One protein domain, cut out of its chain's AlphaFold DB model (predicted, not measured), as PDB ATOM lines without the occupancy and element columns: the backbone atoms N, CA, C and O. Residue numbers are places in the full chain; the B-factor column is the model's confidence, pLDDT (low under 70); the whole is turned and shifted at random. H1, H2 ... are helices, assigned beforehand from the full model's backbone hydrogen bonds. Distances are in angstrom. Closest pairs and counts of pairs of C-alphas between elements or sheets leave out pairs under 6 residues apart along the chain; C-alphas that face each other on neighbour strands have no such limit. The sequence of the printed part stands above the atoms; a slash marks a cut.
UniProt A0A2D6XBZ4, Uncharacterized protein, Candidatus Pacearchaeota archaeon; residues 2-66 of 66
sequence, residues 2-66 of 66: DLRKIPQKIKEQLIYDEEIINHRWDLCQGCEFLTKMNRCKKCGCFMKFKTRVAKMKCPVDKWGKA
ATOM      1  N   ASP A   2      16.503 -15.313 -51.234       53.81
ATOM      2  CA  ASP A   2      15.982 -16.517 -51.898       53.81
ATOM      3  C   ASP A   2      16.349 -17.765 -51.077       53.81
ATOM      4  O   ASP A   2      17.517 -18.143 -50.971       53.81
ATOM      5  N   LEU A   3      15.345 -18.383 -50.448       62.34
ATOM      6  CA  LEU A   3      15.497 -19.510 -49.513       62.34
ATOM      7  C   LEU A   3      15.999 -20.806 -50.192       62.34
ATOM      8  O   LEU A   3      16.276 -21.789 -49.509       62.34
ATOM      9  N   ARG A   4      16.146 -20.816 -51.526       65.56
ATOM     10  CA  ARG A   4      16.593 -21.966 -52.335       65.56
ATOM     11  C   ARG A   4      18.108 -22.195 -52.344       65.56
ATOM     12  O   ARG A   4      18.543 -23.266 -52.744       65.56
ATOM     13  N   LYS A   5      18.910 -21.221 -51.896       60.84
ATOM     14  CA  LYS A   5      20.383 -21.338 -51.812       60.84
ATOM     15  C   LYS A   5      20.892 -21.725 -50.419       60.84
ATOM     16  O   LYS A   5      22.092 -21.668 -50.170       60.84
ATOM     17  N   ILE A   6      19.996 -22.077 -49.496       66.25
ATOM     18  CA  ILE A   6      20.390 -22.441 -48.136       66.25
ATOM     19  C   ILE A   6      21.105 -23.804 -48.177       66.25
ATOM     20  O   ILE A   6      20.513 -24.774 -48.650       66.25
ATOM     21  N   PRO A   7      22.357 -23.901 -47.692       66.31
ATOM     22  CA  PRO A   7      23.092 -25.159 -47.675       66.31
ATOM     23  C   PRO A   7      22.370 -26.212 -46.821       66.31
ATOM     24  O   PRO A   7      21.840 -25.899 -45.754       66.31
ATOM     25  N   GLN A   8      22.387 -27.469 -47.282       65.44
ATOM     26  CA  GLN A   8      21.731 -28.638 -46.666       65.44
ATOM     27  C   GLN A   8      21.964 -28.726 -45.146       65.44
ATOM     28  O   GLN A   8      21.032 -28.977 -44.388       65.44
ATOM     29  N   LYS A   9      23.174 -28.374 -44.704       58.62
ATOM     30  CA  LYS A   9      23.603 -28.350 -43.298       58.62
ATOM     31  C   LYS A   9      22.725 -27.473 -42.391       58.62
ATOM     32  O   LYS A   9      22.558 -27.758 -41.213       58.62
ATOM     33  N   ILE A  10      22.136 -26.409 -42.937       68.31
ATOM     34  CA  ILE A  10      21.216 -25.521 -42.212       68.31
ATOM     35  C   ILE A  10      19.798 -26.116 -42.188       68.31
ATOM     36  O   ILE A  10      19.052 -25.884 -41.242       68.31
ATOM     37  N   LYS A  11      19.427 -26.920 -43.191       63.25
ATOM     38  CA  LYS A  11      18.133 -27.614 -43.263       63.25
ATOM     39  C   LYS A  11      17.995 -28.652 -42.143       63.25
ATOM     40  O   LYS A  11      16.951 -28.691 -41.501       63.25
ATOM     41  N   GLU A  12      19.062 -29.397 -41.861       61.44
ATOM     42  CA  GLU A  12      19.144 -30.358 -40.745       61.44
ATOM     43  C   GLU A  12      19.096 -29.663 -39.372       61.44
ATOM     44  O   GLU A  12      18.487 -30.158 -38.433       61.44
ATOM     45  N   GLN A  13      19.646 -28.450 -39.256       64.50
ATOM     46  CA  GLN A  13      19.519 -27.645 -38.030       64.50
ATOM     47  C   GLN A  13      18.164 -26.932 -37.887       64.50
ATOM     48  O   GLN A  13      17.880 -26.329 -36.849       64.50
ATOM     49  N   LEU A  14      17.326 -26.960 -38.926       70.31
ATOM     50  CA  LEU A  14      16.019 -26.305 -38.959       70.31
ATOM     51  C   LEU A  14      14.861 -27.291 -38.859       70.31
ATOM     52  O   LEU A  14      13.796 -26.880 -38.398       70.31
ATOM     53  N   ILE A  15      15.035 -28.542 -39.289       77.06
ATOM     54  CA  ILE A  15      13.986 -29.562 -39.332       77.06
ATOM     55  C   ILE A  15      14.509 -30.838 -38.673       77.06
ATOM     56  O   ILE A  15      15.540 -31.349 -39.090       77.06
ATOM     57  N   TYR A  16      13.804 -31.338 -37.658       76.88
ATOM     58  CA  TYR A  16      14.150 -32.612 -37.016       76.88
ATOM     59  C   TYR A  16      13.748 -33.824 -37.868       76.88
ATOM     60  O   TYR A  16      12.857 -33.713 -38.709       76.88
ATOM     61  N   ASP A  17      14.353 -34.980 -37.586       81.06
ATOM     62  CA  ASP A  17      13.927 -36.278 -38.113       81.06
ATOM     63  C   ASP A  17      12.456 -36.583 -37.825       81.06
ATOM     64  O   ASP A  17      11.871 -36.137 -36.829       81.06
ATOM     65  N   GLU A  18      11.859 -37.386 -38.703       83.94
ATOM     66  CA  GLU A  18      10.444 -37.752 -38.634       83.94
ATOM     67  C   GLU A  18      10.077 -38.431 -37.310       83.94
ATOM     68  O   GLU A  18       8.995 -38.187 -36.782       83.94
ATOM     69  N   GLU A  19      10.994 -39.192 -36.711       86.50
ATOM     70  CA  GLU A  19      10.799 -39.811 -35.396       86.50
ATOM     71  C   GLU A  19      10.567 -38.767 -34.297       86.50
ATOM     72  O   GLU A  19       9.606 -38.847 -33.528       86.50
ATOM     73  N   ILE A  20      11.394 -37.721 -34.265       85.81
ATOM     74  CA  ILE A  20      11.274 -36.632 -33.290       85.81
ATOM     75  C   ILE A  20      10.013 -35.811 -33.570       85.81
ATOM     76  O   ILE A  20       9.334 -35.372 -32.639       85.81
ATOM     77  N   ILE A  21       9.676 -35.605 -34.845       86.94
ATOM     78  CA  ILE A  21       8.449 -34.914 -35.248       86.94
ATOM     79  C   ILE A  21       7.223 -35.672 -34.743       86.94
ATOM     80  O   ILE A  21       6.338 -35.047 -34.153       86.94
ATOM     81  N   ASN A  22       7.189 -36.989 -34.947       88.25
ATOM     82  CA  ASN A  22       6.105 -37.859 -34.507       88.25
ATOM     83  C   ASN A  22       6.010 -37.885 -32.984       88.25
ATOM     84  O   ASN A  22       4.928 -37.668 -32.451       88.25
ATOM     85  N   HIS A  23       7.135 -38.008 -32.275       88.56
ATOM     86  CA  HIS A  23       7.157 -37.946 -30.814       88.56
ATOM     87  C   HIS A  23       6.608 -36.608 -30.284       88.56
ATOM     88  O   HIS A  23       5.773 -36.561 -29.384       88.56
ATOM     89  N   ARG A  24       7.014 -35.477 -30.875       88.50
ATOM     90  CA  ARG A  24       6.484 -34.150 -30.499       88.50
ATOM     91  C   ARG A  24       5.010 -33.987 -30.843       88.50
ATOM     92  O   ARG A  24       4.300 -33.255 -30.149       88.50
ATOM     93  N   TRP A  25       4.573 -34.595 -31.941       89.31
ATOM     94  CA  TRP A  25       3.182 -34.587 -32.362       89.31
ATOM     95  C   TRP A  25       2.315 -35.396 -31.398       89.31
ATOM     96  O   TRP A  25       1.303 -34.867 -30.950       89.31
ATOM     97  N   ASP A  26       2.760 -36.580 -30.989       90.38
ATOM     98  CA  ASP A  26       2.093 -37.428 -29.998       90.38
ATOM     99  C   ASP A  26       1.903 -36.692 -28.655       90.38
ATOM    100  O   ASP A  26       0.783 -36.543 -28.158       90.38
ATOM    101  N   LEU A  27       2.958 -36.023 -28.165       88.38
ATOM    102  CA  LEU A  27       2.884 -35.138 -26.990       88.38
ATOM    103  C   LEU A  27       1.865 -33.992 -27.148       88.38
ATOM    104  O   LEU A  27       1.270 -33.523 -26.168       88.38
ATOM    105  N   CYS A  28       1.686 -33.495 -28.377       87.94
ATOM    106  CA  CYS A  28       0.673 -32.490 -28.689       87.94
ATOM    107  C   CYS A  28      -0.731 -33.097 -28.790       87.94
ATOM    108  O   CYS A  28      -1.677 -32.416 -28.399       87.94
ATOM    109  N   GLN A  29      -0.889 -34.333 -29.272       86.94
ATOM    110  CA  GLN A  29      -2.183 -35.022 -29.337       86.94
ATOM    111  C   GLN A  29      -2.770 -35.245 -27.940       86.94
ATOM    112  O   GLN A  29      -3.960 -35.020 -27.746       86.94
ATOM    113  N   GLY A  30      -1.929 -35.551 -26.948       86.38
ATOM    114  CA  GLY A  30      -2.315 -35.603 -25.531       86.38
ATOM    115  C   GLY A  30      -2.431 -34.234 -24.841       86.38
ATOM    116  O   GLY A  30      -2.397 -34.147 -23.615       86.38
ATOM    117  N   CYS A  31      -2.469 -33.120 -25.580       86.56
ATOM    118  CA  CYS A  31      -2.491 -31.774 -25.011       86.56
ATOM    119  C   CYS A  31      -3.893 -31.164 -25.028       86.56
ATOM    120  O   CYS A  31      -4.472 -30.964 -26.090       86.56
ATOM    121  N   GLU A  32      -4.380 -30.732 -23.864       88.50
ATOM    122  CA  GLU A  32      -5.651 -30.001 -23.703       88.50
ATOM    123  C   GLU A  32      -5.726 -28.700 -24.529       88.50
ATOM    124  O   GLU A  32      -6.801 -28.207 -24.876       88.50
ATOM    125  N   PHE A  33      -4.565 -28.136 -24.877       88.06
ATOM    126  CA  PHE A  33      -4.465 -26.926 -25.683       88.06
ATOM    127  C   PHE A  33      -4.510 -27.207 -27.188       88.06
ATOM    128  O   PHE A  33      -4.558 -26.248 -27.960       88.06
ATOM    129  N   LEU A  34      -4.457 -28.466 -27.636       88.62
ATOM    130  CA  LEU A  34      -4.566 -28.791 -29.054       88.62
ATOM    131  C   LEU A  34      -6.022 -28.641 -29.501       88.62
ATOM    132  O   LEU A  34      -6.941 -29.249 -28.961       88.62
ATOM    133  N   THR A  35      -6.246 -27.806 -30.507       87.81
ATOM    134  CA  THR A  35      -7.560 -27.657 -31.126       87.81
ATOM    135  C   THR A  35      -7.775 -28.716 -32.199       87.81
ATOM    136  O   THR A  35      -6.822 -29.219 -32.797       87.81
ATOM    137  N   LYS A  36      -9.044 -28.960 -32.553       85.50
ATOM    138  CA  LYS A  36      -9.427 -29.799 -33.706       85.50
ATOM    139  C   LYS A  36      -8.808 -29.337 -35.039       85.50
ATOM    140  O   LYS A  36      -8.750 -30.107 -35.986       85.50
ATOM    141  N   MET A  37      -8.314 -28.096 -35.113       86.25
ATOM    142  CA  MET A  37      -7.612 -27.543 -36.280       86.25
ATOM    143  C   MET A  37      -6.089 -27.762 -36.244       86.25
ATOM    144  O   MET A  37      -5.359 -27.113 -36.993       86.25
ATOM    145  N   ASN A  38      -5.578 -28.638 -35.371       87.31
ATOM    146  CA  ASN A  38      -4.143 -28.897 -35.200       87.31
ATOM    147  C   ASN A  38      -3.339 -27.641 -34.812       87.31
ATOM    148  O   ASN A  38      -2.162 -27.498 -35.167       87.31
ATOM    149  N   ARG A  39      -3.975 -26.709 -34.092       89.00
ATOM    150  CA  ARG A  39      -3.348 -25.489 -33.570       89.00
ATOM    151  C   ARG A  39      -3.300 -25.530 -32.051       89.00
ATOM    152  O   ARG A  39      -4.172 -26.105 -31.413       89.00
ATOM    153  N   CYS A  40      -2.294 -24.896 -31.463       88.25
ATOM    154  CA  CYS A  40      -2.204 -24.769 -30.010       88.25
ATOM    155  C   CYS A  40      -2.951 -23.514 -29.537       88.25
ATOM    156  O   CYS A  40      -2.658 -22.423 -30.012       88.25
ATOM    157  N   LYS A  41      -3.855 -23.633 -28.556       87.50
ATOM    158  CA  LYS A  41      -4.565 -22.497 -27.940       87.50
ATOM    159  C   LYS A  41      -3.639 -21.523 -27.204       87.50
ATOM    160  O   LYS A  41      -3.987 -20.359 -27.070       87.50
ATOM    161  N   LYS A  42      -2.467 -21.976 -26.740       86.19
ATOM    162  CA  LYS A  42      -1.502 -21.133 -26.009       86.19
ATOM    163  C   LYS A  42      -0.651 -20.247 -26.917       86.19
ATOM    164  O   LYS A  42      -0.414 -19.100 -26.577       86.19
ATOM    165  N   CYS A  43      -0.169 -20.771 -28.047       83.62
ATOM    166  CA  CYS A  43       0.708 -20.014 -28.958       83.62
ATOM    167  C   CYS A  43       0.088 -19.691 -30.322       83.62
ATOM    168  O   CYS A  43       0.723 -19.023 -31.125       83.62
ATOM    169  N   GLY A  44      -1.098 -20.211 -30.641       83.56
ATOM    170  CA  GLY A  44      -1.758 -20.023 -31.938       83.56
ATOM    171  C   GLY A  44      -1.100 -20.749 -33.120       83.56
ATOM    172  O   GLY A  44      -1.709 -20.858 -34.184       83.56
ATOM    173  N   CYS A  45       0.114 -21.286 -32.959       85.06
ATOM    174  CA  CYS A  45       0.850 -21.942 -34.037       85.06
ATOM    175  C   CYS A  45       0.194 -23.257 -34.486       85.06
ATOM    176  O   CYS A  45      -0.392 -23.993 -33.687       85.06
ATOM    177  N   PHE A  46       0.405 -23.606 -35.757       87.44
ATOM    178  CA  PHE A  46       0.117 -24.935 -36.287       87.44
ATOM    179  C   PHE A  46       1.124 -25.953 -35.757       87.44
ATOM    180  O   PHE A  46       2.308 -25.888 -36.092       87.44
ATOM    181  N   MET A  47       0.657 -26.915 -34.961       85.56
ATOM    182  CA  MET A  47       1.535 -27.907 -34.342       85.56
ATOM    183  C   MET A  47       2.224 -28.787 -35.388       85.56
ATOM    184  O   MET A  47       3.423 -28.973 -35.275       85.56
ATOM    185  N   LYS A  48       1.549 -29.186 -36.478       83.44
ATOM    186  CA  LYS A  48       2.173 -29.967 -37.571       83.44
ATOM    187  C   LYS A  48       3.397 -29.300 -38.209       83.44
ATOM    188  O   LYS A  48       4.280 -29.986 -38.705       83.44
ATOM    189  N   PHE A  49       3.436 -27.968 -38.245       84.81
ATOM    190  CA  PHE A  49       4.602 -27.234 -38.738       84.81
ATOM    191  C   PHE A  49       5.596 -26.986 -37.607       84.81
ATOM    192  O   PHE A  49       6.795 -27.187 -37.765       84.81
ATOM    193  N   LYS A  50       5.085 -26.604 -36.433       83.38
ATOM    194  CA  LYS A  50       5.898 -26.305 -35.261       83.38
ATOM    195  C   LYS A  50       6.755 -27.489 -34.826       83.38
ATOM    196  O   LYS A  50       7.925 -27.275 -34.561       83.38
ATOM    197  N   THR A  51       6.207 -28.704 -34.792       86.38
ATOM    198  CA  THR A  51       6.929 -29.924 -34.389       86.38
ATOM    199  C   THR A  51       8.115 -30.231 -35.298       86.38
ATOM    200  O   THR A  51       9.142 -30.702 -34.808       86.38
ATOM    201  N   ARG A  52       7.992 -29.895 -36.591       84.94
ATOM    202  CA  ARG A  52       9.052 -30.017 -37.599       84.94
ATOM    203  C   ARG A  52      10.172 -29.028 -37.361       84.94
ATOM    204  O   ARG A  52      11.327 -29.405 -37.486       84.94
ATOM    205  N   VAL A  53       9.853 -27.792 -36.988       84.00
ATOM    206  CA  VAL A  53      10.863 -26.742 -36.848       84.00
ATOM    207  C   VAL A  53      11.681 -26.922 -35.576       84.00
ATOM    208  O   VAL A  53      11.170 -26.859 -34.460       84.00
ATOM    209  N   ALA A  54      12.989 -27.068 -35.746       78.81
ATOM    210  CA  ALA A  54      13.885 -27.406 -34.661       78.81
ATOM    211  C   ALA A  54      14.088 -26.286 -33.642       78.81
ATOM    212  O   ALA A  54      14.088 -26.522 -32.436       78.81
ATOM    213  N   LYS A  55      14.167 -25.045 -34.127       78.06
ATOM    214  CA  LYS A  55      14.260 -23.849 -33.283       78.06
ATOM    215  C   LYS A  55      12.978 -23.524 -32.517       78.06
ATOM    216  O   LYS A  55      13.006 -22.647 -31.655       78.06
ATOM    217  N   MET A  56      11.850 -24.160 -32.832       80.19
ATOM    218  CA  MET A  56      10.607 -23.881 -32.125       80.19
ATOM    219  C   MET A  56      10.505 -24.737 -30.869       80.19
ATOM    220  O   MET A  56      10.636 -25.952 -30.920       80.19
ATOM    221  N   LYS A  57      10.217 -24.086 -29.743       83.94
ATOM    222  CA  LYS A  57       9.988 -24.741 -28.454       83.94
ATOM    223  C   LYS A  57       8.511 -24.718 -28.086       83.94
ATOM    224  O   LYS A  57       7.730 -23.886 -28.577       83.94
ATOM    225  N   CYS A  58       8.108 -25.651 -27.233       84.62
ATOM    226  CA  CYS A  58       6.755 -25.659 -26.706       84.62
ATOM    227  C   CYS A  58       6.570 -24.500 -25.709       84.62
ATOM    228  O   CYS A  58       7.387 -24.373 -24.809       84.62
ATOM    229  N   PRO A  59       5.502 -23.684 -25.807       82.31
ATOM    230  CA  PRO A  59       5.240 -22.601 -24.849       82.31
ATOM    231  C   PRO A  59       4.803 -23.115 -23.466       82.31
ATOM    232  O   PRO A  59       4.580 -22.327 -22.560       82.31
ATOM    233  N   VAL A  60       4.582 -24.425 -23.345       82.81
ATOM    234  CA  VAL A  60       4.190 -25.125 -22.114       82.81
ATOM    235  C   VAL A  60       5.254 -26.149 -21.706       82.81
ATOM    236  O   VAL A  60       4.939 -27.108 -21.015       82.81
ATOM    237  N   ASP A  61       6.479 -26.018 -22.231       82.19
ATOM    238  CA  ASP A  61       7.639 -26.863 -21.899       82.19
ATOM    239  C   ASP A  61       7.445 -28.387 -22.042       82.19
ATOM    240  O   ASP A  61       8.228 -29.183 -21.524       82.19
ATOM    241  N   LYS A  62       6.445 -28.825 -22.823       79.50
ATOM    242  CA  LYS A  62       6.237 -30.253 -23.129       79.50
ATOM    243  C   LYS A  62       7.381 -30.871 -23.936       79.50
ATOM    244  O   LYS A  62       7.576 -32.077 -23.885       79.50
ATOM    245  N   TRP A  63       8.101 -30.069 -24.716       81.94
ATOM    246  CA  TRP A  63       9.232 -30.517 -25.527       81.94
ATOM    247  C   TRP A  63      10.178 -29.357 -25.841       81.94
ATOM    248  O   TRP A  63       9.755 -28.197 -25.883       81.94
ATOM    249  N   GLY A  64      11.452 -29.681 -26.094       67.06
ATOM    250  CA  GLY A  64      12.497 -28.683 -26.341       67.06
ATOM    251  C   GLY A  64      12.904 -27.908 -25.086       67.06
ATOM    252  O   GLY A  64      13.192 -26.714 -25.201       67.06
ATOM    253  N   LYS A  65      12.898 -28.573 -23.916       53.91
ATOM    254  CA  LYS A  65      13.459 -28.028 -22.670       53.91
ATOM    255  C   LYS A  65      14.867 -27.496 -22.955       53.91
ATOM    256  O   LYS A  65      15.632 -28.152 -23.662       53.91
ATOM    257  N   ALA A  66      15.110 -26.256 -22.530       43.69
ATOM    258  CA  ALA A  66      16.419 -25.618 -22.621       43.69
ATOM    259  C   ALA A  66      17.432 -26.351 -21.737       43.69
ATOM    260  O   ALA A  66      17.005 -26.839 -20.666       43.69
TER     261      ALA A  66
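AT A GLANCE: This is residues 2 to 66 of the 66 residues of an uncharacterized protein of Candidatus Pacearchaeota archaeon (UniProt A0A2D6XBZ4). With little regular structure, the model is a small body made largely of loops, with helix H2 along one side; residues 2 to 10, of which 8 to 10 belong to H1, stick out as an arm at one end. The 65 printed residues include three named helices, H1, H2 and H3 in that order, and no named strand; the class is all helix, with 21 residues in named elements. The whole is only just compact, close to loose, with a radius of gyration of the C-alphas of 12.7 A, and elongated, spanning 39 by 22 by 20 A.

HOW THE PARTS SIT: H1, residues 8 to 12, is apart from H2, residues 18 to 29, and from H3, residues 47 to 50. H2, with residues 25 to 28 alone, only just touches H3, with 3 pairs of C-alphas within 8 A; the closest, those of Trp 25 and Lys 48, are 7.0 A apart. In H1 and H2 every O i to N i+4 pair is within hydrogen-bond range; H3 is too short for such a pair.

IN THESE COORDINATES: H1 begins at C-alpha 8 (21.731, -28.638, -46.666) and measures 6.7 A, H2 15.9 A. H3 measures 4.7 A and ends at C-alpha 50 (5.898, -26.305, -35.261).

THE WHOLE: The printed part has no cut. The link from H1 to H2 is tight; that from H2 to H3, 17 residues, is long. Residues 2 to 13 and 64 to 66 have pLDDT under 70.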